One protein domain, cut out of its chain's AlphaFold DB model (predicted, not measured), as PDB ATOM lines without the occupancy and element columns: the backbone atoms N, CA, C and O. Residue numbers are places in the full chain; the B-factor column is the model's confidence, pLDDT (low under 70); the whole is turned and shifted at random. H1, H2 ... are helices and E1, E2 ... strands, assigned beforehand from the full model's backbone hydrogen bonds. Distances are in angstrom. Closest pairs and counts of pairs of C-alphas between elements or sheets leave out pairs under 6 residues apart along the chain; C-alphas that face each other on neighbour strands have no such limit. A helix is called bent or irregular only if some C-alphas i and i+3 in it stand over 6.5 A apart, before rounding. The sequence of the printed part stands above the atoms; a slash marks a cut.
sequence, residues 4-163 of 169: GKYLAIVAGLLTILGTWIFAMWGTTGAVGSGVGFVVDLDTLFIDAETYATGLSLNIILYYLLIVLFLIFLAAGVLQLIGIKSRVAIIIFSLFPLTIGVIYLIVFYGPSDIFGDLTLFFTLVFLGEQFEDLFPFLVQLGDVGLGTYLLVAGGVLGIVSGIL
ATOM      1  N   GLY A   4      18.348   1.319  17.785       86.44
ATOM      2  CA  GLY A   4      19.156   0.696  18.834       86.44
ATOM      3  C   GLY A   4      20.301   1.582  19.343       86.44
ATOM      4  O   GLY A   4      20.570   1.580  20.540       86.44
ATOM      5  N   LYS A   5      20.944   2.398  18.494       88.06
ATOM      6  CA  LYS A   5      22.032   3.298  18.938       88.06
ATOM      7  C   LYS A   5      21.519   4.425  19.837       88.06
ATOM      8  O   LYS A   5      22.176   4.758  20.815       88.06
ATOM      9  N   TYR A   6      20.349   4.984  19.539       92.00
ATOM     10  CA  TYR A   6      19.751   6.024  20.380       92.00
ATOM     11  C   TYR A   6      19.325   5.469  21.732       92.00
ATOM     12  O   TYR A   6      19.650   6.050  22.762       92.00
ATOM     13  N   LEU A   7      18.684   4.298  21.738       94.25
ATOM     14  CA  LEU A   7      18.318   3.626  22.982       94.25
ATOM     15  C   LEU A   7      19.542   3.274  23.833       94.25
ATOM     16  O   LEU A   7      19.444   3.318  25.051       94.25
ATOM     17  N   ALA A   8      20.699   2.998  23.218       94.12
ATOM     18  CA  ALA A   8      21.936   2.766  23.960       94.12
ATOM     19  C   ALA A   8      22.389   4.000  24.745       94.12
ATOM     20  O   ALA A   8      22.784   3.900  25.904       94.12
ATOM     21  N   ILE A   9      22.319   5.164  24.096       95.38
ATOM     22  CA  ILE A   9      22.677   6.444  24.706       95.38
ATOM     23  C   ILE A   9      21.704   6.757  25.839       95.38
ATOM     24  O   ILE A   9      22.138   7.054  26.947       95.38
ATOM     25  N   VAL A  10      20.397   6.644  25.580       96.75
ATOM     26  CA  VAL A  10      19.370   6.904  26.598       96.75
ATOM     27  C   VAL A  10      19.533   5.953  27.782       96.75
ATOM     28  O   VAL A  10      19.504   6.413  28.915       96.75
ATOM     29  N   ALA A  11      19.782   4.664  27.545       97.25
ATOM     30  CA  ALA A  11      20.024   3.685  28.602       97.25
ATOM     31  C   ALA A  11      21.181   4.092  29.525       97.25
ATOM     32  O   ALA A  11      20.992   4.177  30.736       97.25
ATOM     33  N   GLY A  12      22.349   4.408  28.952       96.88
ATOM     34  CA  GLY A  12      23.511   4.844  29.731       96.88
ATOM     35  C   GLY A  12      23.257   6.149  30.488       96.88
ATOM     36  O   GLY A  12      23.626   6.258  31.655       96.88
ATOM     37  N   LEU A  13      22.572   7.117  29.866       97.50
ATOM     38  CA  LEU A  13      22.211   8.376  30.523       97.50
ATOM     39  C   LEU A  13      21.258   8.154  31.700       97.50
ATOM     40  O   LEU A  13      21.520   8.676  32.776       97.50
ATOM     41  N   LEU A  14      20.191   7.367  31.532       98.00
ATOM     42  CA  LEU A  14      19.255   7.076  32.623       98.00
ATOM     43  C   LEU A  14      19.956   6.375  33.785       98.00
ATOM     44  O   LEU A  14      19.729   6.751  34.930       98.00
ATOM     45  N   THR A  15      20.851   5.427  33.506       97.81
ATOM     46  CA  THR A  15      21.645   4.781  34.555       97.81
ATOM     47  C   THR A  15      22.551   5.781  35.268       97.81
ATOM     48  O   THR A  15      22.559   5.813  36.490       97.81
ATOM     49  N   ILE A  16      23.269   6.651  34.545       96.81
ATOM     50  CA  ILE A  16      24.118   7.684  35.170       96.81
ATOM     51  C   ILE A  16      23.279   8.612  36.057       96.81
ATOM     52  O   ILE A  16      23.657   8.877  37.197       96.81
ATOM     53  N   LEU A  17      22.132   9.074  35.555       96.19
ATOM     54  CA  LEU A  17      21.214   9.915  36.317       96.19
ATOM     55  C   LEU A  17      20.698   9.189  37.566       96.19
ATOM     56  O   LEU A  17      20.688   9.779  38.641       96.19
ATOM     57  N   GLY A  18      20.301   7.922  37.435       94.94
ATOM     58  CA  GLY A  18      19.742   7.129  38.528       94.94
ATOM     59  C   GLY A  18      20.753   6.678  39.577       94.94
ATOM     60  O   GLY A  18      20.383   6.492  40.729       94.94
ATOM     61  N   THR A  19      22.020   6.520  39.197       93.69
ATOM     62  CA  THR A  19      23.098   6.149  40.118       93.69
ATOM     63  C   THR A  19      23.657   7.364  40.855       93.69
ATOM     64  O   THR A  19      23.893   7.296  42.062       93.69
ATOM     65  N   TRP A  20      23.918   8.457  40.130       92.75
ATOM     66  CA  TRP A  20      24.744   9.556  40.633       92.75
ATOM     67  C   TRP A  20      23.962  10.817  40.968       92.75
ATOM     68  O   TRP A  20      24.357  11.519  41.885       92.75
ATOM     69  N   ILE A  21      22.891  11.132  40.235       92.50
ATOM     70  CA  ILE A  21      22.198  12.422  40.378       92.50
ATOM     71  C   ILE A  21      20.964  12.308  41.265       92.50
ATOM     72  O   ILE A  21      20.755  13.150  42.138       92.50
ATOM     73  N   PHE A  22      20.150  11.281  41.044       92.94
ATOM     74  CA  PHE A  22      18.938  11.039  41.811       92.94
ATOM     75  C   PHE A  22      19.174   9.966  42.864       92.94
ATOM     76  O   PHE A  22      19.785   8.937  42.587       92.94
ATOM     77  N   ALA A  23      18.640  10.185  44.063       93.00
ATOM     78  CA  ALA A  23      18.667   9.178  45.112       93.00
ATOM     79  C   ALA A  23      17.807   7.960  44.721       93.00
ATOM     80  O   ALA A  23      16.713   8.097  44.161       93.00
ATOM     81  N   MET A  24      18.298   6.759  45.034       92.81
ATOM     82  CA  MET A  24      17.582   5.493  44.845       92.81
ATOM     83  C   MET A  24      16.499   5.300  45.911       92.81
ATOM     84  O   MET A  24      15.418   4.787  45.626       92.81
ATOM     85  N   TRP A  25      16.768   5.760  47.129       91.06
ATOM     86  CA  TRP A  25      15.846   5.787  48.261       91.06
ATOM     87  C   TRP A  25      16.289   6.896  49.224       91.06
ATOM     88  O   TRP A  25      17.376   7.454  49.065       91.06
ATOM     89  N   GLY A  26      15.472   7.251  50.209       87.44
ATOM     90  CA  GLY A  26      15.885   8.235  51.204       87.44
ATOM     91  C   GLY A  26      14.836   8.516  52.264       87.44
ATOM     92  O   GLY A  26      13.679   8.120  52.143       87.44
ATOM     93  N   THR A  27      15.275   9.211  53.304       75.44
ATOM     94  CA  THR A  27      14.473   9.716  54.421       75.44
ATOM     95  C   THR A  27      14.885  11.163  54.705       75.44
ATOM     96  O   THR A  27      15.783  11.698  54.054       75.44
ATOM     97  N   THR A  28      14.249  11.831  55.665       69.44
ATOM     98  CA  THR A  28      14.642  13.194  56.046       69.44
ATOM     99  C   THR A  28      16.073  13.209  56.604       69.44
ATOM    100  O   THR A  28      16.303  12.751  57.719       69.44
ATOM    101  N   GLY A  29      17.019  13.750  55.829       74.50
ATOM    102  CA  GLY A  29      18.423  13.942  56.218       74.50
ATOM    103  C   GLY A  29      19.406  12.879  55.714       74.50
ATOM    104  O   GLY A  29      20.610  13.096  55.809       74.50
ATOM    105  N   ALA A  30      18.932  11.767  55.145       83.50
ATOM    106  CA  ALA A  30      19.806  10.708  54.640       83.50
ATOM    107  C   ALA A  30      19.242  10.060  53.375       83.50
ATOM    108  O   ALA A  30      18.050   9.744  53.300       83.50
ATOM    109  N   VAL A  31      20.101   9.841  52.383       88.81
ATOM    110  CA  VAL A  31      19.705   9.356  51.058       88.81
ATOM    111  C   VAL A  31      20.628   8.252  50.563       88.81
ATOM    112  O   VAL A  31      21.838   8.289  50.755       88.81
ATOM    113  N   GLY A  32      20.042   7.268  49.889       91.19
ATOM    114  CA  GLY A  32      20.758   6.198  49.212       91.19
ATOM    115  C   GLY A  32      21.200   6.618  47.815       91.19
ATOM    116  O   GLY A  32      20.353   6.870  46.954       91.19
ATOM    117  N   SER A  33      22.504   6.666  47.546       92.12
ATOM    118  CA  SER A  33      23.045   7.044  46.236       92.12
ATOM    119  C   SER A  33      24.431   6.476  45.961       92.12
ATOM    120  O   SER A  33      25.171   6.122  46.876       92.12
ATOM    121  N   GLY A  34      24.829   6.463  44.685       91.31
ATOM    122  CA  GLY A  34      26.193   6.094  44.312       91.31
ATOM    123  C   GLY A  34      27.262   7.050  44.848       91.31
ATOM    124  O   GLY A  34      28.413   6.658  44.995       91.31
ATOM    125  N   VAL A  35      26.886   8.284  45.182       89.81
ATOM    126  CA  VAL A  35      27.788   9.286  45.764       89.81
ATOM    127  C   VAL A  35      28.091   8.939  47.214       89.81
ATOM    128  O   VAL A  35      29.264   8.892  47.569       89.81
ATOM    129  N   GLY A  36      27.057   8.625  48.005       88.75
ATOM    130  CA  GLY A  36      27.212   8.149  49.384       88.75
ATOM    131  C   GLY A  36      28.137   6.935  49.449       88.75
ATOM    132  O   GLY A  36      29.147   6.969  50.140       88.75
ATOM    133  N   PHE A  37      27.906   5.952  48.572       90.81
ATOM    134  CA  PHE A  37      28.778   4.779  48.449       90.81
ATOM    135  C   PHE A  37      30.257   5.130  48.218       90.81
ATOM    136  O   PHE A  37      31.145   4.494  48.779       90.81
ATOM    137  N   VAL A  38      30.552   6.098  47.342       90.81
ATOM    138  CA  VAL A  38      31.941   6.472  47.025       90.81
ATOM    139  C   VAL A  38      32.590   7.256  48.159       90.81
ATOM    140  O   VAL A  38      33.786   7.086  48.387       90.81
ATOM    141  N   VAL A  39      31.830   8.109  48.845       88.44
ATOM    142  CA  VAL A  39      32.332   8.880  49.989       88.44
ATOM    143  C   VAL A  39      32.678   7.952  51.150       88.44
ATOM    144  O   VAL A  39      33.755   8.098  51.716       88.44
ATOM    145  N   ASP A  40      31.841   6.950  51.415       88.19
ATOM    146  CA  ASP A  40      32.035   6.005  52.521       88.19
ATOM    147  C   ASP A  40      32.946   4.820  52.162       88.19
ATOM    148  O   ASP A  40      33.149   3.904  52.965       88.19
ATOM    149  N   LEU A  41      33.511   4.801  50.949       89.88
ATOM    150  CA  LEU A  41      34.253   3.656  50.422       89.88
ATOM    151  C   LEU A  41      35.435   3.261  51.318       89.88
ATOM    152  O   LEU A  41      35.698   2.075  51.501       89.88
ATOM    153  N   ASP A  42      36.156   4.236  51.869       91.12
ATOM    154  CA  ASP A  42      37.295   3.984  52.752       91.12
ATOM    155  C   ASP A  42      36.874   3.220  54.014       91.12
ATOM    156  O   ASP A  42      37.460   2.191  54.351       91.12
ATOM    157  N   THR A  43      35.794   3.669  54.638       90.19
ATOM    158  CA  THR A  43      35.196   3.118  55.848       90.19
ATOM    159  C   THR A  43      34.638   1.723  55.577       90.19
ATOM    160  O   THR A  43      34.866   0.798  56.359       90.19
ATOM    161  N   LEU A  44      34.001   1.521  54.416       90.44
ATOM    162  CA  LEU A  44      33.503   0.213  53.982       90.44
ATOM    163  C   LEU A  44      34.620  -0.836  53.852       90.44
ATOM    164  O   LEU A  44      34.341  -2.017  54.066       90.44
ATOM    165  N   PHE A  45      35.856  -0.438  53.519       91.94
ATOM    166  CA  PHE A  45      37.010  -1.343  53.432       91.94
ATOM    167  C   PHE A  45      37.810  -1.457  54.738       91.94
ATOM    168  O   PHE A  45      38.260  -2.555  55.060       91.94
ATOM    169  N   ILE A  46      38.005  -0.363  55.482       93.19
ATOM    170  CA  ILE A  46      38.782  -0.352  56.735       93.19
ATOM    171  C   ILE A  46      38.052  -1.139  57.827       93.19
ATOM    172  O   ILE A  46      38.651  -2.005  58.462       93.19
ATOM    173  N   ASP A  47      36.749  -0.900  57.985       91.94
ATOM    174  CA  ASP A  47      35.923  -1.515  59.028       91.94
ATOM    175  C   ASP A  47      35.126  -2.724  58.509       91.94
ATOM    176  O   ASP A  47      34.122  -3.136  59.095       91.94
ATOM    177  N   ALA A  48      35.573  -3.325  57.400       91.75
ATOM    178  CA  ALA A  48      34.871  -4.409  56.714       91.75
ATOM    179  C   ALA A  48      34.543  -5.602  57.627       91.75
ATOM    180  O   ALA A  48      33.473  -6.192  57.502       91.75
ATOM    181  N   GLU A  49      35.435  -5.963  58.555       93.81
ATOM    182  CA  GLU A  49      35.197  -7.054  59.512       93.81
ATOM    183  C   GLU A  49      34.062  -6.719  60.491       93.81
ATOM    184  O   GLU A  49      33.199  -7.560  60.761       93.81
ATOM    185  N   THR A  50      34.016  -5.471  60.963       92.69
ATOM    186  CA  THR A  50      32.964  -4.960  61.849       92.69
ATOM    187  C   THR A  50      31.614  -4.961  61.137       92.69
ATOM    188  O   THR A  50      30.643  -5.505  61.667       92.69
ATOM    189  N   TYR A  51      31.553  -4.426  59.913       90.56
ATOM    190  CA  TYR A  51      30.324  -4.409  59.117       90.56
ATOM    191  C   TYR A  51      29.860  -5.814  58.732       90.56
ATOM    192  O   TYR A  51      28.686  -6.136  58.906       90.56
ATOM    193  N   ALA A  52      30.763  -6.684  58.269       92.00
ATOM    194  CA  ALA A  52      30.418  -8.057  57.913       92.00
ATOM    195  C   ALA A  52      29.852  -8.828  59.115       92.00
ATOM    196  O   ALA A  52      28.828  -9.495  58.984       92.00
ATOM    197  N   THR A  53      30.459  -8.674  60.297       91.62
ATOM    198  CA  THR A  53      29.972  -9.298  61.537       91.62
ATOM    199  C   THR A  53      28.610  -8.741  61.951       91.62
ATOM    200  O   THR A  53      27.716  -9.515  62.286       91.62
ATOM    201  N   GLY A  54      28.421  -7.417  61.887       88.06
ATOM    202  CA  GLY A  54      27.140  -6.774  62.203       88.06
ATOM    203  C   GLY A  54      25.999  -7.187  61.269       88.06
ATOM    204  O   GLY A  54      24.847  -7.230  61.691       88.06
ATOM    205  N   LEU A  55      26.325  -7.541  60.025       88.06
ATOM    206  CA  LEU A  55      25.386  -8.025  59.010       88.06
ATOM    207  C   LEU A  55      25.256  -9.554  58.972       88.06
ATOM    208  O   LEU A  55      24.587 -10.080  58.087       88.06
ATOM    209  N   SER A  56      25.919 -10.281  59.878       89.50
ATOM    210  CA  SER A  56      25.988 -11.751  59.862       89.50
ATOM    211  C   SER A  56      26.472 -12.337  58.521       89.50
ATOM    212  O   SER A  56      26.126 -13.461  58.150       89.50
ATOM    213  N   LEU A  57      27.296 -11.589  57.778       89.75
ATOM    214  CA  LEU A  57      27.852 -11.990  56.487       89.75
ATOM    215  C   LEU A  57      29.273 -12.527  56.641       89.75
ATOM    216  O   LEU A  57      30.069 -12.084  57.467       89.75
ATOM    217  N   ASN A  58      29.638 -13.455  55.758       92.62
ATOM    218  CA  ASN A  58      31.039 -13.815  55.588       92.62
ATOM    219  C   ASN A  58      31.815 -12.618  55.008       92.62
ATOM    220  O   ASN A  58      31.376 -12.019  54.026       92.62
ATOM    221  N   ILE A  59      32.997 -12.316  55.554       93.44
ATOM    222  CA  ILE A  59      33.828 -11.186  55.105       93.44
ATOM    223  C   ILE A  59      34.176 -11.245  53.604       93.44
ATOM    224  O   ILE A  59      34.210 -10.220  52.929       93.44
ATOM    225  N   ILE A  60      34.363 -12.445  53.041       93.44
ATOM    226  CA  ILE A  60      34.624 -12.631  51.606       93.44
ATOM    227  C   ILE A  60      33.391 -12.238  50.790       93.44
ATOM    228  O   ILE A  60      33.516 -11.565  49.769       93.44
ATOM    229  N   LEU A  61      32.196 -12.630  51.244       90.81
ATOM    230  CA  LEU A  61      30.942 -12.255  50.590       90.81
ATOM    231  C   LEU A  61      30.724 -10.738  50.650       90.81
ATOM    232  O   LEU A  61      30.347 -10.145  49.644       90.81
ATOM    233  N   TYR A  62      31.023 -10.112  51.788       92.06
ATOM    234  CA  TYR A  62      30.951  -8.663  51.956       92.06
ATOM    235  C   TYR A  62      31.844  -7.921  50.940       92.06
ATOM    236  O   TYR A  62      31.358  -7.058  50.208       92.06
ATOM    237  N   TYR A  63      33.112  -8.325  50.785       93.00
ATOM    238  CA  TYR A  63      33.998  -7.739  49.770       93.00
ATOM    239  C   TYR A  63      33.513  -7.968  48.334       93.00
ATOM    240  O   TYR A  63      33.597  -7.061  47.505       93.00
ATOM    241  N   LEU A  64      32.992  -9.160  48.025       91.94
ATOM    242  CA  LEU A  64      32.432  -9.446  46.702       91.94
ATOM    243  C   LEU A  64      31.266  -8.511  46.375       91.94
ATOM    244  O   LEU A  64      31.192  -8.005  45.256       91.94
ATOM    245  N   LEU A  65      30.388  -8.247  47.344       91.00
ATOM    246  CA  LEU A  65      29.283  -7.313  47.165       91.00
ATOM    247  C   LEU A  65      29.796  -5.894  46.899       91.00
ATOM    248  O   LEU A  65      29.363  -5.289  45.920       91.00
ATOM    249  N   ILE A  66      30.763  -5.387  47.671       92.12
ATOM    250  CA  ILE A  66      31.356  -4.057  47.427       92.12
ATOM    251  C   ILE A  66      31.910  -3.949  45.999       92.12
ATOM    252  O   ILE A  66      31.636  -2.978  45.293       92.12
ATOM    253  N   VAL A  67      32.651  -4.959  45.530       92.12
ATOM    254  CA  VAL A  67      33.204  -4.964  44.165       92.12
ATOM    255  C   VAL A  67      32.098  -5.001  43.108       92.12
ATOM    256  O   VAL A  67      32.177  -4.280  42.112       92.12
ATOM    257  N   LEU A  68      31.044  -5.796  43.313       91.19
ATOM    258  CA  LEU A  68      29.882  -5.809  42.419       91.19
ATOM    259  C   LEU A  68      29.207  -4.436  42.354       91.19
ATOM    260  O   LEU A  68      28.806  -4.002  41.272       91.19
ATOM    261  N   PHE A  69      29.142  -3.727  43.480       91.38
ATOM    262  CA  PHE A  69      28.599  -2.377  43.534       91.38
ATOM    263  C   PHE A  69      29.477  -1.349  42.829       91.38
ATOM    264  O   PHE A  69      28.949  -0.535  42.076       91.38
ATOM    265  N   LEU A  70      30.802  -1.453  42.927       92.88
ATOM    266  CA  LEU A  70      31.720  -0.640  42.124       92.88
ATOM    267  C   LEU A  70      31.522  -0.856  40.612       92.88
ATOM    268  O   LEU A  70      31.535   0.102  39.838       92.88
ATOM    269  N   ILE A  71      31.283  -2.099  40.179       92.38
ATOM    270  CA  ILE A  71      30.973  -2.397  38.771       92.38
ATOM    271  C   ILE A  71      29.627  -1.781  38.373       92.38
ATOM    272  O   ILE A  71      29.517  -1.191  37.297       92.38
ATOM    273  N   PHE A  72      28.616  -1.874  39.240       94.06
ATOM    274  CA  PHE A  72      27.326  -1.214  39.040       94.06
ATOM    275  C   PHE A  72      27.472   0.309  38.896       94.06
ATOM    276  O   PHE A  72      26.893   0.885  37.977       94.06
ATOM    277  N   LEU A  73      28.289   0.958  39.728       93.88
ATOM    278  CA  LEU A  73      28.532   2.401  39.654       93.88
ATOM    279  C   LEU A  73      29.135   2.828  38.308       93.88
ATOM    280  O   LEU A  73      28.781   3.873  37.754       93.88
ATOM    281  N   ALA A  74      30.000   1.987  37.743       95.19
ATOM    282  CA  ALA A  74      30.568   2.191  36.415       95.19
ATOM    283  C   ALA A  74      29.609   1.806  35.270       95.19
ATOM    284  O   ALA A  74      29.837   2.197  34.120       95.19
ATOM    285  N   ALA A  75      28.535   1.060  35.544       94.38
ATOM    286  CA  ALA A  75      27.705   0.433  34.518       94.38
ATOM    287  C   ALA A  75      27.070   1.439  33.554       94.38
ATOM    288  O   ALA A  75      27.011   1.163  32.361       94.38
ATOM    289  N   GLY A  76      26.674   2.628  34.021       91.38
ATOM    290  CA  GLY A  76      26.112   3.665  33.148       91.38
ATOM    291  C   GLY A  76      27.089   4.142  32.068       91.38
ATOM    292  O   GLY A  76      26.727   4.254  30.898       91.38
ATOM    293  N   VAL A  77      28.364   4.332  32.423       94.69
ATOM    294  CA  VAL A  77      29.422   4.682  31.459       94.69
ATOM    295  C   VAL A  77      29.730   3.493  30.546       94.69
ATOM    296  O   VAL A  77      29.881   3.650  29.333       94.69
ATOM    297  N   LEU A  78      29.767   2.280  31.101       95.19
ATOM    298  CA  LEU A  78      30.039   1.061  30.341       95.19
ATOM    299  C   LEU A  78      28.906   0.715  29.355       95.19
ATOM    300  O   LEU A  78      29.173   0.234  28.253       95.19
ATOM    301  N   GLN A  79      27.652   1.056  29.667       95.50
ATOM    302  CA  GLN A  79      26.521   0.968  28.738       95.50
ATOM    303  C   GLN A  79      26.703   1.876  27.512       95.50
ATOM    304  O   GLN A  79      26.243   1.516  26.430       95.50
ATOM    305  N   LEU A  80      27.423   3.002  27.617       94.50
ATOM    306  CA  LEU A  80      27.701   3.880  26.469       94.50
ATOM    307  C   LEU A  80      28.709   3.266  25.482       94.50
ATOM    308  O   LEU A  80      28.608   3.499  24.276       94.50
ATOM    309  N   ILE A  81      29.617   2.388  25.934       91.44
ATOM    310  CA  ILE A  81      30.424   1.529  25.031       91.44
ATOM    311  C   ILE A  81      29.496   0.669  24.161       91.44
ATOM    312  O   ILE A  81      29.772   0.367  22.993       91.44
ATOM    313  N   GLY A  82      28.334   0.361  24.725       84.50
ATOM    314  CA  GLY A  82      27.203  -0.257  24.084       84.50
ATOM    315  C   GLY A  82      26.736   0.389  22.785       84.50
ATOM    316  O   GLY A  82      26.055  -0.283  22.029       84.50
ATOM    317  N   ILE A  83      27.121   1.626  22.456       90.00
ATOM    318  CA  ILE A  83      26.855   2.241  21.142       90.00
ATOM    319  C   ILE A  83      27.575   1.478  20.017       90.00
ATOM    320  O   ILE A  83      27.043   1.344  18.912       90.00
ATOM    321  N   LYS A  84      28.776   0.958  20.305       89.75
ATOM    322  CA  LYS A  84      29.621   0.217  19.356       89.75
ATOM    323  C   LYS A  84      29.492  -1.299  19.495       89.75
ATOM    324  O   LYS A  84      29.603  -1.999  18.498       89.75
ATOM    325  N   SER A  85      29.228  -1.809  20.701       91.38
ATOM    326  CA  SER A  85      29.122  -3.252  20.960       91.38
ATOM    327  C   SER A  85      27.754  -3.634  21.520       91.38
ATOM    328  O   SER A  85      27.354  -3.178  22.587       91.38
ATOM    329  N   ARG A  86      27.028  -4.506  20.809       91.56
ATOM    330  CA  ARG A  86      25.720  -5.017  21.265       91.56
ATOM    331  C   ARG A  86      25.859  -5.870  22.523       91.56
ATOM    332  O   ARG A  86      25.072  -5.749  23.452       91.56
ATOM    333  N   VAL A  87      26.894  -6.702  22.567       92.81
ATOM    334  CA  VAL A  87      27.158  -7.581  23.711       92.81
ATOM    335  C   VAL A  87      27.476  -6.754  24.955       92.81
ATOM    336  O   VAL A  87      26.921  -7.017  26.018       92.81
ATOM    337  N   ALA A  88      28.296  -5.707  24.807       93.06
ATOM    338  CA  ALA A  88      28.637  -4.830  25.922       93.06
ATOM    339  C   ALA A  88      27.390  -4.174  26.520       93.06
ATOM    340  O   ALA A  88      27.237  -4.183  27.739       93.06
ATOM    341  N   ILE A  89      26.469  -3.659  25.688       95.38
ATOM    342  CA  ILE A  89      25.279  -3.018  26.249       95.38
ATOM    343  C   ILE A  89      24.409  -3.994  27.023       95.38
ATOM    344  O   ILE A  89      23.933  -3.640  28.091       95.38
ATOM    345  N   ILE A  90      24.230  -5.218  26.525       95.75
ATOM    346  CA  ILE A  90      23.389  -6.211  27.196       95.75
ATOM    347  C   ILE A  90      23.994  -6.544  28.558       95.75
ATOM    348  O   ILE A  90      23.307  -6.410  29.563       95.75
ATOM    349  N   ILE A  91      25.286  -6.885  28.599       95.44
ATOM    350  CA  ILE A  91      25.981  -7.257  29.837       95.44
ATOM    351  C   ILE A  91      25.927  -6.119  30.856       95.44
ATOM    352  O   ILE A  91      25.494  -6.325  31.987       95.44
ATOM    353  N   PHE A  92      26.312  -4.903  30.462       96.06
ATOM    354  CA  PHE A  92      26.360  -3.781  31.399       96.06
ATOM    355  C   PHE A  92      24.983  -3.256  31.792       96.06
ATOM    356  O   PHE A  92      24.873  -2.572  32.800       96.06
ATOM    357  N   SER A  93      23.925  -3.620  31.065       97.38
ATOM    358  CA  SER A  93      22.550  -3.306  31.459       97.38
ATOM    359  C   SER A  93      21.984  -4.247  32.510       97.38
ATOM    360  O   SER A  93      21.041  -3.869  33.203       97.38
ATOM    361  N   LEU A  94      22.567  -5.437  32.679       96.81
ATOM    362  CA  LEU A  94      22.143  -6.363  33.727       96.81
ATOM    363  C   LEU A  94      22.428  -5.804  35.121       96.81
ATOM    364  O   LEU A  94      21.618  -6.011  36.014       96.81
ATOM    365  N   PHE A  95      23.522  -5.065  35.310       95.44
ATOM    366  CA  PHE A  95      23.875  -4.488  36.611       95.44
ATOM    367  C   PHE A  95      22.831  -3.478  37.119       95.44
ATOM    368  O   PHE A  95      22.224  -3.752  38.153       95.44
ATOM    369  N   PRO A  96      22.545  -2.358  36.423       96.44
ATOM    370  CA  PRO A  96      21.557  -1.393  36.893       96.44
ATOM    371  C   PRO A  96      20.149  -1.978  36.927       96.44
ATOM    372  O   PRO A  96      19.393  -1.652  37.836       96.44
ATOM    373  N   LEU A  97      19.809  -2.898  36.013       97.44
ATOM    374  CA  LEU A  97      18.531  -3.600  36.086       97.44
ATOM    375  C   LEU A  97      18.420  -4.429  37.366       97.44
ATOM    376  O   LEU A  97      17.414  -4.344  38.060       97.44
ATOM    377  N   THR A  98      19.453  -5.211  37.684       94.81
ATOM    378  CA  THR A  98      19.472  -6.068  38.873       94.81
ATOM    379  C   THR A  98      19.378  -5.225  40.135       94.81
ATOM    380  O   THR A  98      18.524  -5.495  40.969       94.81
ATOM    381  N   ILE A  99      20.183  -4.164  40.252       92.94
ATOM    382  CA  ILE A  99      20.146  -3.279  41.421       92.94
ATOM    383  C   ILE A  99      18.799  -2.561  41.537       92.94
ATOM    384  O   ILE A  99      18.197  -2.571  42.607       92.94
ATOM    385  N   GLY A 100      18.272  -2.008  40.441       94.69
ATOM    386  CA  GLY A 100      16.964  -1.355  40.444       94.69
ATOM    387  C   GLY A 100      15.831  -2.303  40.850       94.69
ATOM    388  O   GLY A 100      14.984  -1.943  41.662       94.69
ATOM    389  N   VAL A 101      15.836  -3.542  40.348       94.88
ATOM    390  CA  VAL A 101      14.850  -4.566  40.728       94.88
ATOM    391  C   VAL A 101      15.020  -4.996  42.186       94.88
ATOM    392  O   VAL A 101      14.015  -5.123  42.880       94.88
ATOM    393  N   ILE A 102      16.253  -5.176  42.672       91.81
ATOM    394  CA  ILE A 102      16.521  -5.482  44.085       91.81
ATOM    395  C   ILE A 102      15.921  -4.398  44.976       91.81
ATOM    396  O   ILE A 102      15.194  -4.731  45.903       91.81
ATOM    397  N   TYR A 103      16.137  -3.119  44.663       91.00
ATOM    398  CA  TYR A 103      15.547  -2.024  45.431       91.00
ATOM    399  C   TYR A 103      14.018  -2.031  45.395       91.00
ATOM    400  O   TYR A 103      13.384  -1.869  46.434       91.00
ATOM    401  N   LEU A 104      13.401  -2.290  44.239       92.88
ATOM    402  CA  LEU A 104      11.945  -2.439  44.181       92.88
ATOM    403  C   LEU A 104      11.448  -3.599  45.054       92.88
ATOM    404  O   LEU A 104      10.430  -3.455  45.720       92.88
ATOM    405  N   ILE A 105      12.156  -4.729  45.086       92.31
ATOM    406  CA  ILE A 105      11.792  -5.870  45.938       92.31
ATOM    407  C   ILE A 105      12.025  -5.550  47.419       92.31
ATOM    408  O   ILE A 105      11.206  -5.927  48.243       92.31
ATOM    409  N   VAL A 106      13.102  -4.847  47.769       89.81
ATOM    410  CA  VAL A 106      13.395  -4.454  49.156       89.81
ATOM    411  C   VAL A 106      12.295  -3.555  49.726       89.81
ATOM    412  O   VAL A 106      11.890  -3.747  50.867       89.81
ATOM    413  N   PHE A 107      11.797  -2.600  48.937       89.19
ATOM    414  CA  PHE A 107      10.824  -1.613  49.415       89.19
ATOM    415  C   PHE A 107       9.358  -2.008  49.186       89.19
ATOM    416  O   PHE A 107       8.502  -1.610  49.969       89.19
ATOM    417  N   TYR A 108       9.050  -2.794  48.149       90.38
ATOM    418  CA  TYR A 108       7.671  -3.204  47.827       90.38
ATOM    419  C   TYR A 108       7.411  -4.710  47.955       90.38
ATOM    420  O   TYR A 108       6.265  -5.151  47.856       90.38
ATOM    421  N   GLY A 109       8.455  -5.518  48.111       86.00
ATOM    422  CA  GLY A 109       8.347  -6.964  48.256       86.00
ATOM    423  C   GLY A 109       8.224  -7.414  49.718       86.00
ATOM    424  O   GLY A 109       8.288  -6.609  50.644       86.00
ATOM    425  N   PRO A 110       8.037  -8.724  49.943       83.12
ATOM    426  CA  PRO A 110       8.111  -9.317  51.275       83.12
ATOM    427  C   PRO A 110       9.458  -9.025  51.957       83.12
ATOM    428  O   PRO A 110      10.512  -9.262  51.364       83.12
ATOM    429  N   SER A 111       9.413  -8.584  53.218       71.75
ATOM    430  CA  SER A 111      10.576  -8.145  54.014       71.75
ATOM    431  C   SER A 111      11.691  -9.188  54.146       71.75
ATOM    432  O   SER A 111      12.854  -8.836  54.328       71.75
ATOM    433  N   ASP A 112      11.349 -10.469  54.007       79.31
ATOM    434  CA  ASP A 112      12.237 -11.576  54.365       79.31
ATOM    435  C   ASP A 112      12.900 -12.240  53.146       79.31
ATOM    436  O   ASP A 112      13.623 -13.220  53.304       79.31
ATOM    437  N   ILE A 113      12.688 -11.728  51.920       86.06
ATOM    438  CA  ILE A 113      13.261 -12.333  50.698       86.06
ATOM    439  C   ILE A 113      14.789 -12.395  50.760       86.06
ATOM    440  O   ILE A 113      15.386 -13.392  50.354       86.06
ATOM    441  N   PHE A 114      15.415 -11.322  51.243       83.44
ATOM    442  CA  PHE A 114      16.871 -11.188  51.282       83.44
ATOM    443  C   PHE A 114      17.449 -11.285  52.703       83.44
ATOM    444  O   PHE A 114      18.669 -11.329  52.850       83.44
ATOM    445  N   GLY A 115      16.607 -11.355  53.742       85.69
ATOM    446  CA  GLY A 115      17.055 -11.356  55.138       85.69
ATOM    447  C   GLY A 115      17.998 -10.183  55.432       85.69
ATOM    448  O   GLY A 115      17.725  -9.048  55.041       85.69
ATOM    449  N   ASP A 116      19.146 -10.467  56.046       82.69
ATOM    450  CA  ASP A 116      20.147  -9.455  56.423       82.69
ATOM    451  C   ASP A 116      20.780  -8.729  55.217       82.69
ATOM    452  O   ASP A 116      21.278  -7.607  55.349       82.69
ATOM    453  N   LEU A 117      20.708  -9.304  54.005       84.50
ATOM    454  CA  LEU A 117      21.174  -8.627  52.787       84.50
ATOM    455  C   LEU A 117      20.326  -7.398  52.445       84.50
ATOM    456  O   LEU A 117      20.833  -6.484  51.800       84.50
ATOM    457  N   THR A 118      19.070  -7.334  52.898       86.00
ATOM    458  CA  THR A 118      18.238  -6.130  52.760       86.00
ATOM    459  C   THR A 118      18.940  -4.920  53.370       86.00
ATOM    460  O   THR A 118      19.029  -3.868  52.739       86.00
ATOM    461  N   LEU A 119      19.504  -5.098  54.568       83.31
ATOM    462  CA  LEU A 119      20.176  -4.037  55.307       83.31
ATOM    463  C   LEU A 119      21.497  -3.640  54.637       83.31
ATOM    464  O   LEU A 119      21.811  -2.455  54.562       83.31
ATOM    465  N   PHE A 120      22.221  -4.610  54.061       86.00
ATOM    466  CA  PHE A 120      23.379  -4.332  53.208       86.00
ATOM    467  C   PHE A 120      22.984  -3.440  52.021       86.00
ATOM    468  O   PHE A 120      23.603  -2.402  51.795       86.00
ATOM    469  N   PHE A 121      21.938  -3.814  51.272       84.62
ATOM    470  CA  PHE A 121      21.522  -3.079  50.075       84.62
ATOM    471  C   PHE A 121      21.089  -1.651  50.375       84.62
ATOM    472  O   PHE A 121      21.332  -0.772  49.556       84.62
ATOM    473  N   THR A 122      20.489  -1.402  51.536       84.88
ATOM    474  CA  THR A 122      20.140  -0.043  51.940       84.88
ATOM    475  C   THR A 122      21.360   0.712  52.460       84.88
ATOM    476  O   THR A 122      21.686   1.762  51.921       84.88
ATOM    477  N   LEU A 123      22.086   0.188  53.453       84.12
ATOM    478  CA  LEU A 123      23.092   0.970  54.182       84.12
ATOM    479  C   LEU A 123      24.332   1.314  53.367       84.12
ATOM    480  O   LEU A 123      24.905   2.376  53.556       84.12
ATOM    481  N   VAL A 124      24.745   0.446  52.452       84.81
ATOM    482  CA  VAL A 124      26.015   0.617  51.733       84.81
ATOM    483  C   VAL A 124      25.979   1.789  50.743       84.81
ATOM    484  O   VAL A 124      27.014   2.285  50.315       84.81
ATOM    485  N   PHE A 125      24.786   2.269  50.399       86.69
ATOM    486  CA  PHE A 125      24.598   3.473  49.592       86.69
ATOM    487  C   PHE A 125      24.197   4.697  50.404       86.69
ATOM    488  O   PHE A 125      23.922   5.742  49.810       86.69
ATOM    489  N   LEU A 126      24.089   4.558  51.723       88.00
ATOM    490  CA  LEU A 126      23.697   5.649  52.591       88.00
ATOM    491  C   LEU A 126      24.709   6.786  52.467       88.00
ATOM    492  O   LEU A 126      25.904   6.564  52.346       88.00
ATOM    493  N   GLY A 127      24.209   8.009  52.456       82.12
ATOM    494  CA  GLY A 127      25.020   9.207  52.518       82.12
ATOM    495  C   GLY A 127      24.178  10.380  52.988       82.12
ATOM    496  O   GLY A 127      22.940  10.340  52.955       82.12
ATOM    497  N   GLU A 128      24.853  11.432  53.438       74.44
ATOM    498  CA  GLU A 128      24.186  12.676  53.801       74.44
ATOM    499  C   GLU A 128      23.630  13.372  52.556       74.44
ATOM    500  O   GLU A 128      24.248  13.401  51.487       74.44
ATOM    501  N   GLN A 129      22.440  13.950  52.701       70.56
ATOM    502  CA  GLN A 129      21.910  14.877  51.713       70.56
ATOM    503  C   GLN A 129      22.516  16.256  51.992       70.56
ATOM    504  O   GLN A 129      22.238  16.860  53.027       70.56
ATOM    505  N   PHE A 130      23.337  16.771  51.078       68.44
ATOM    506  CA  PHE A 130      23.941  18.094  51.247       68.44
ATOM    507  C   PHE A 130      22.913  19.184  50.941       68.44
ATOM    508  O   PHE A 130      22.716  19.502  49.773       68.44
ATOM    509  N   GLU A 131      22.259  19.733  51.970       63.06
ATOM    510  CA  GLU A 131      21.388  20.928  51.894       63.06
ATOM    511  C   GLU A 131      20.462  20.949  50.656       63.06
ATOM    512  O   GLU A 131      20.452  21.898  49.874       63.06
ATOM    513  N   ASP A 132      19.721  19.856  50.437       59.94
ATOM    514  CA  ASP A 132      18.808  19.641  49.298       59.94
ATOM    515  C   ASP A 132      19.429  19.657  47.886       59.94
ATOM    516  O   ASP A 132      18.716  19.523  46.888       59.94
ATOM    517  N   LEU A 133      20.752  19.760  47.771       62.47
ATOM    518  CA  LEU A 133      21.451  19.912  46.494       62.47
ATOM    519  C   LEU A 133      21.881  18.590  45.868       62.47
ATOM    520  O   LEU A 133      21.884  18.485  44.640       62.47
ATOM    521  N   PHE A 134      22.283  17.593  46.663       71.88
ATOM    522  CA  PHE A 134      22.808  16.355  46.094       71.88
ATOM    523  C   PHE A 134      22.913  15.209  47.102       71.88
ATOM    524  O   PHE A 134      23.382  15.437  48.221       71.88
ATOM    525  N   PRO A 135      22.593  13.970  46.691       84.19
ATOM    526  CA  PRO A 135      21.780  13.589  45.524       84.19
ATOM    527  C   PRO A 135      20.334  14.099  45.626       84.19
ATOM    528  O   PRO A 135      19.783  14.203  46.720       84.19
ATOM    529  N   PHE A 136      19.688  14.373  44.486       89.12
ATOM    530  CA  PHE A 136      18.296  14.830  44.464       89.12
ATOM    531  C   PHE A 136      17.345  13.697  44.857       89.12
ATOM    532  O   PHE A 136      17.159  12.727  44.112       89.12
ATOM    533  N   LEU A 137      16.693  13.839  46.009       89.44
ATOM    534  CA  LEU A 137      15.624  12.944  46.424       89.44
ATOM    535  C   LEU A 137      14.298  13.402  45.811       89.44
ATOM    536  O   LEU A 137      13.649  14.325  46.291       89.44
ATOM    537  N   VAL A 138      13.878  12.719  44.746       91.00
ATOM    538  CA  VAL A 138      12.515  12.830  44.213       91.00
ATOM    539  C   VAL A 138      11.791  11.540  44.550       91.00
ATOM    540  O   VAL A 138      12.035  10.510  43.925       91.00
ATOM    541  N   GLN A 139      10.944  11.585  45.569       88.94
ATOM    542  CA  GLN A 139      10.247  10.404  46.054       88.94
ATOM    543  C   GLN A 139       9.072  10.045  45.135       88.94
ATOM    544  O   GLN A 139       8.250  10.890  44.780       88.94
ATOM    545  N   LEU A 140       9.007   8.777  44.734       87.44
ATOM    546  CA  LEU A 140       7.954   8.203  43.905       87.44
ATOM    547  C   LEU A 140       7.423   6.954  44.618       87.44
ATOM    548  O   LEU A 140       7.896   5.840  44.397       87.44
ATOM    549  N   GLY A 141       6.453   7.159  45.512       85.75
ATOM    550  CA  GLY A 141       6.037   6.127  46.466       85.75
ATOM    551  C   GLY A 141       7.088   5.947  47.561       85.75
ATOM    552  O   GLY A 141       7.536   6.931  48.140       85.75
ATOM    553  N   ASP A 142       7.507   4.710  47.819       85.19
ATOM    554  CA  ASP A 142       8.460   4.378  48.889       85.19
ATOM    555  C   ASP A 142       9.927   4.380  48.425       85.19
ATOM    556  O   ASP A 142      10.843   4.306  49.240       85.19
ATOM    557  N   VAL A 143      10.171   4.520  47.116       91.12
ATOM    558  CA  VAL A 143      11.521   4.590  46.532       91.12
ATOM    559  C   VAL A 143      11.765   5.925  45.831       91.12
ATOM    560  O   VAL A 143      10.844   6.632  45.416       91.12
ATOM    561  N   GLY A 144      13.037   6.287  45.691       92.44
ATOM    562  CA  GLY A 144      13.456   7.469  44.950       92.44
ATOM    563  C   GLY A 144      13.428   7.248  43.437       92.44
ATOM    564  O   GLY A 144      13.568   6.126  42.938       92.44
ATOM    565  N   LEU A 145      13.295   8.344  42.685       94.50
ATOM    566  CA  LEU A 145      13.333   8.369  41.221       94.50
ATOM    567  C   LEU A 145      14.563   7.650  40.655       94.50
ATOM    568  O   LEU A 145      14.455   7.023  39.600       94.50
ATOM    569  N   GLY A 146      15.697   7.672  41.364       95.50
ATOM    570  CA  GLY A 146      16.905   6.964  40.952       95.50
ATOM    571  C   GLY A 146      16.650   5.483  40.671       95.50
ATOM    572  O   GLY A 146      17.036   4.990  39.616       95.50
ATOM    573  N   THR A 147      15.874   4.801  41.519       95.88
ATOM    574  CA  THR A 147      15.537   3.377  41.351       95.88
ATOM    575  C   THR A 147      14.790   3.114  40.043       95.88
ATOM    576  O   THR A 147      15.130   2.194  39.297       95.88
ATOM    577  N   TYR A 148      13.813   3.957  39.702       96.94
ATOM    578  CA  TYR A 148      13.067   3.832  38.446       96.94
ATOM    579  C   TYR A 148      13.944   4.103  37.222       96.94
ATOM    580  O   TYR A 148      13.812   3.418  36.205       96.94
ATOM    581  N   LEU A 149      14.867   5.064  37.320       97.56
ATOM    582  CA  LEU A 149      15.825   5.360  36.257       97.56
ATOM    583  C   LEU A 149      16.787   4.190  36.013       97.56
ATOM    584  O   LEU A 149      17.076   3.893  34.857       97.56
ATOM    585  N   LEU A 150      17.221   3.482  37.062       97.19
ATOM    586  CA  LEU A 150      18.052   2.279  36.931       97.19
ATOM    587  C   LEU A 150      17.319   1.147  36.209       97.19
ATOM    588  O   LEU A 150      17.868   0.544  35.284       97.19
ATOM    589  N   VAL A 151      16.063   0.886  36.582       97.69
ATOM    590  CA  VAL A 151      15.236  -0.129  35.912       97.69
ATOM    591  C   VAL A 151      15.012   0.249  34.448       97.69
ATOM    592  O   VAL A 151      15.233  -0.574  33.558       97.69
ATOM    593  N   ALA A 152      14.635   1.500  34.174       97.81
ATOM    594  CA  ALA A 152      14.428   1.984  32.814       97.81
ATOM    595  C   ALA A 152      15.719   1.920  31.979       97.81
ATOM    596  O   ALA A 152      15.698   1.417  30.855       97.81
ATOM    597  N   GLY A 153      16.849   2.367  32.532       97.56
ATOM    598  CA  GLY A 153      18.160   2.305  31.886       97.56
ATOM    599  C   GLY A 153      18.585   0.871  31.572       97.56
ATOM    600  O   GLY A 153      19.015   0.576  30.457       97.56
ATOM    601  N   GLY A 154      18.383  -0.050  32.515       97.44
ATOM    602  CA  GLY A 154      18.635  -1.475  32.330       97.44
ATOM    603  C   GLY A 154      17.777  -2.103  31.225       97.44
ATOM    604  O   GLY A 154      18.302  -2.723  30.298       97.44
ATOM    605  N   VAL A 155      16.456  -1.899  31.258       98.00
ATOM    606  CA  VAL A 155      15.540  -2.443  30.239       98.00
ATOM    607  C   VAL A 155      15.854  -1.875  28.854       98.00
ATOM    608  O   VAL A 155      16.001  -2.637  27.895       98.00
ATOM    609  N   LEU A 156      16.006  -0.553  28.732       97.12
ATOM    610  CA  LEU A 156      16.301   0.085  27.447       97.12
ATOM    611  C   LEU A 156      17.648  -0.359  26.879       97.12
ATOM    612  O   LEU A 156      17.772  -0.520  25.664       97.12
ATOM    613  N   GLY A 157      18.643  -0.597  27.732       96.31
ATOM    614  CA  GLY A 157      19.945  -1.082  27.296       96.31
ATOM    615  C   GLY A 157      19.897  -2.515  26.756       96.31
ATOM    616  O   GLY A 157      20.494  -2.795  25.714       96.31
ATOM    617  N   ILE A 158      19.100  -3.400  27.365       96.94
ATOM    618  CA  ILE A 158      18.850  -4.750  26.828       96.94
ATOM    619  C   ILE A 158      18.131  -4.665  25.476       96.94
ATOM    620  O   ILE A 158      18.597  -5.238  24.489       96.94
ATOM    621  N   VAL A 159      17.035  -3.902  25.399       95.94
ATOM    622  CA  VAL A 159      16.260  -3.714  24.158       95.94
ATOM    623  C   VAL A 159      17.142  -3.140  23.045       95.94
ATOM    624  O   VAL A 159      17.112  -3.609  21.906       95.94
ATOM    625  N   SER A 160      17.992  -2.168  23.376       94.44
ATOM    626  CA  SER A 160      18.966  -1.570  22.463       94.44
ATOM    627  C   SER A 160      19.955  -2.582  21.873       94.44
ATOM    628  O   SER A 160      20.378  -2.420  20.721       94.44
ATOM    629  N   GLY A 161      20.366  -3.587  22.649       91.50
ATOM    630  CA  GLY A 161      21.284  -4.634  22.201       91.50
ATOM    631  C   GLY A 161      20.647  -5.626  21.227       91.50
ATOM    632  O   GLY A 161      21.343  -6.160  20.362       91.50
ATOM    633  N   ILE A 162      19.333  -5.832  21.336       92.56
ATOM    634  CA  ILE A 162      18.559  -6.749  20.488       92.56
ATOM    635  C   ILE A 162      18.179  -6.082  19.161       92.56
ATOM    636  O   ILE A 162      18.226  -6.718  18.108       92.56
ATOM    637  N   LEU A 163      17.808  -4.798  19.194       89.81
ATOM    638  CA  LEU A 163      17.322  -4.103  18.007       89.81
ATOM    639  C   LEU A 163      18.397  -3.942  16.916       89.81
ATOM    640  O   LEU A 163      19.582  -3.757  17.220       89.81
TER     641      LEU A 163
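This is residues 4 to 163 of the 169 residues of an uncharacterized protein of Candidatus Lokiarchaeota archaeon (UniProt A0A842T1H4). A small sheet of three short strands, E1, E2 and E3, sits at one end of a body of long helices, in which H8 runs side by side with both H1 and H6. The long, kinked helix H5 crosses H1 and H6 with its residues 71 to 81, while its other end reaches toward the short helices H3 and H4. The printed part has 160 residues and runs H1, E1, E2, H2, H3, H4, H5, H6, H7, E3, H8: eight named helices and three named strands, with the strand order E1, E2, E3, antiparallel throughout. The class is mostly helix. The whole is compact, with a radius of gyration of the C-alphas of 15.5 A, and the C-alphas span 45 by 35 by 31 A.

Look first for the sheet: E1 is residues 25 to 27, E2 residues 30 to 32 and E3 residues 126 to 128; C-alpha 25 is at (15.846, 5.787, 48.261). From C-alpha 4 at (19.156, 0.696, 18.834), H1 takes residues 4 to 21, 24.7 A long; it is neither bent nor irregular, but only just: C-alphas 18 and 21 are 6.1 A apart. The short helices are H2, residues 34 to 39, H3, residues 41 to 46, H4, residues 48 to 54, and H7, residues 117 to 123. H5, residues 59 to 81, is 32.8 A long and irregular, with C-alphas 73 and 76 lying 7.1 A apart and a kink of 50 degrees near residue 75. H6, residues 86 to 108, is 32.2 A long. H8, residues 145 to 162, is 26.2 A long and ends at C-alpha 162, (18.559, -6.749, 20.488).

Begin at E2, the inner strand. It forms an antiparallel hairpin with E1, where you find N 27 and O 30 within hydrogen-bond range at 2.8 A. On E3, also antiparallel to E2, O 127 is 2.9 A from N 31. H2 only grazes the sheet with residues 34 to 39, its closest C-alphas to E3 being those of Gly 36 and Gly 127, 4.0 A apart. H7 only grazes it with residues 121 to 123. H8 is only just on the sheet, with 5 pairs of C-alphas within 10 A, and only grazes it with residues 145 to 147. From there, H1, H6 and H8 form a bundle, a group of three long helices. H8 touches H1, closest at Gly 146 and Gly 18, 3.7 A between C-alphas, at a shallow tilt of 22 degrees, opposite ways. H8 touches H6, closest at the C-alphas of Gly 154 and Leu 97, 4.3 A, at a shallow tilt of 32 degrees, opposite ways. H1 and H6 only just touch, with 3 pairs of C-alphas within 8 A. H5 touches H1 with residues 73 to 80 alone, closest at the C-alphas of Gly 76 and Gly 12, 4.5 A, at a steep tilt of 47 degrees. H4 touches H5, closest at the C-alphas of Ala 52 and Ile 59, 5.4 A. H3 is close to H4 but not clearly touching, and about perpendicular to it at 85 degrees. Helix packing is mostly crossed. Every O i to N i+4 pair is within hydrogen-bond range in H1, H2, H3, H4, H7 and H8; H5 has 15 of 19 and H6 17 of 19.

The two C-alphas farthest apart are those of Thr 50 and Leu 163, 46.6 A. The printed part has no cut, and its first and last C-alphas, 4 and 163, are 5.2 A apart. The link from E3 to H8, residues 129 to 144, is long; within it residues 139 to 140 pair antiparallel with 143 to 144. Mean pLDDT of the printed part is 90.1; look for values under 70 at residue 28 and residues 130 to 133.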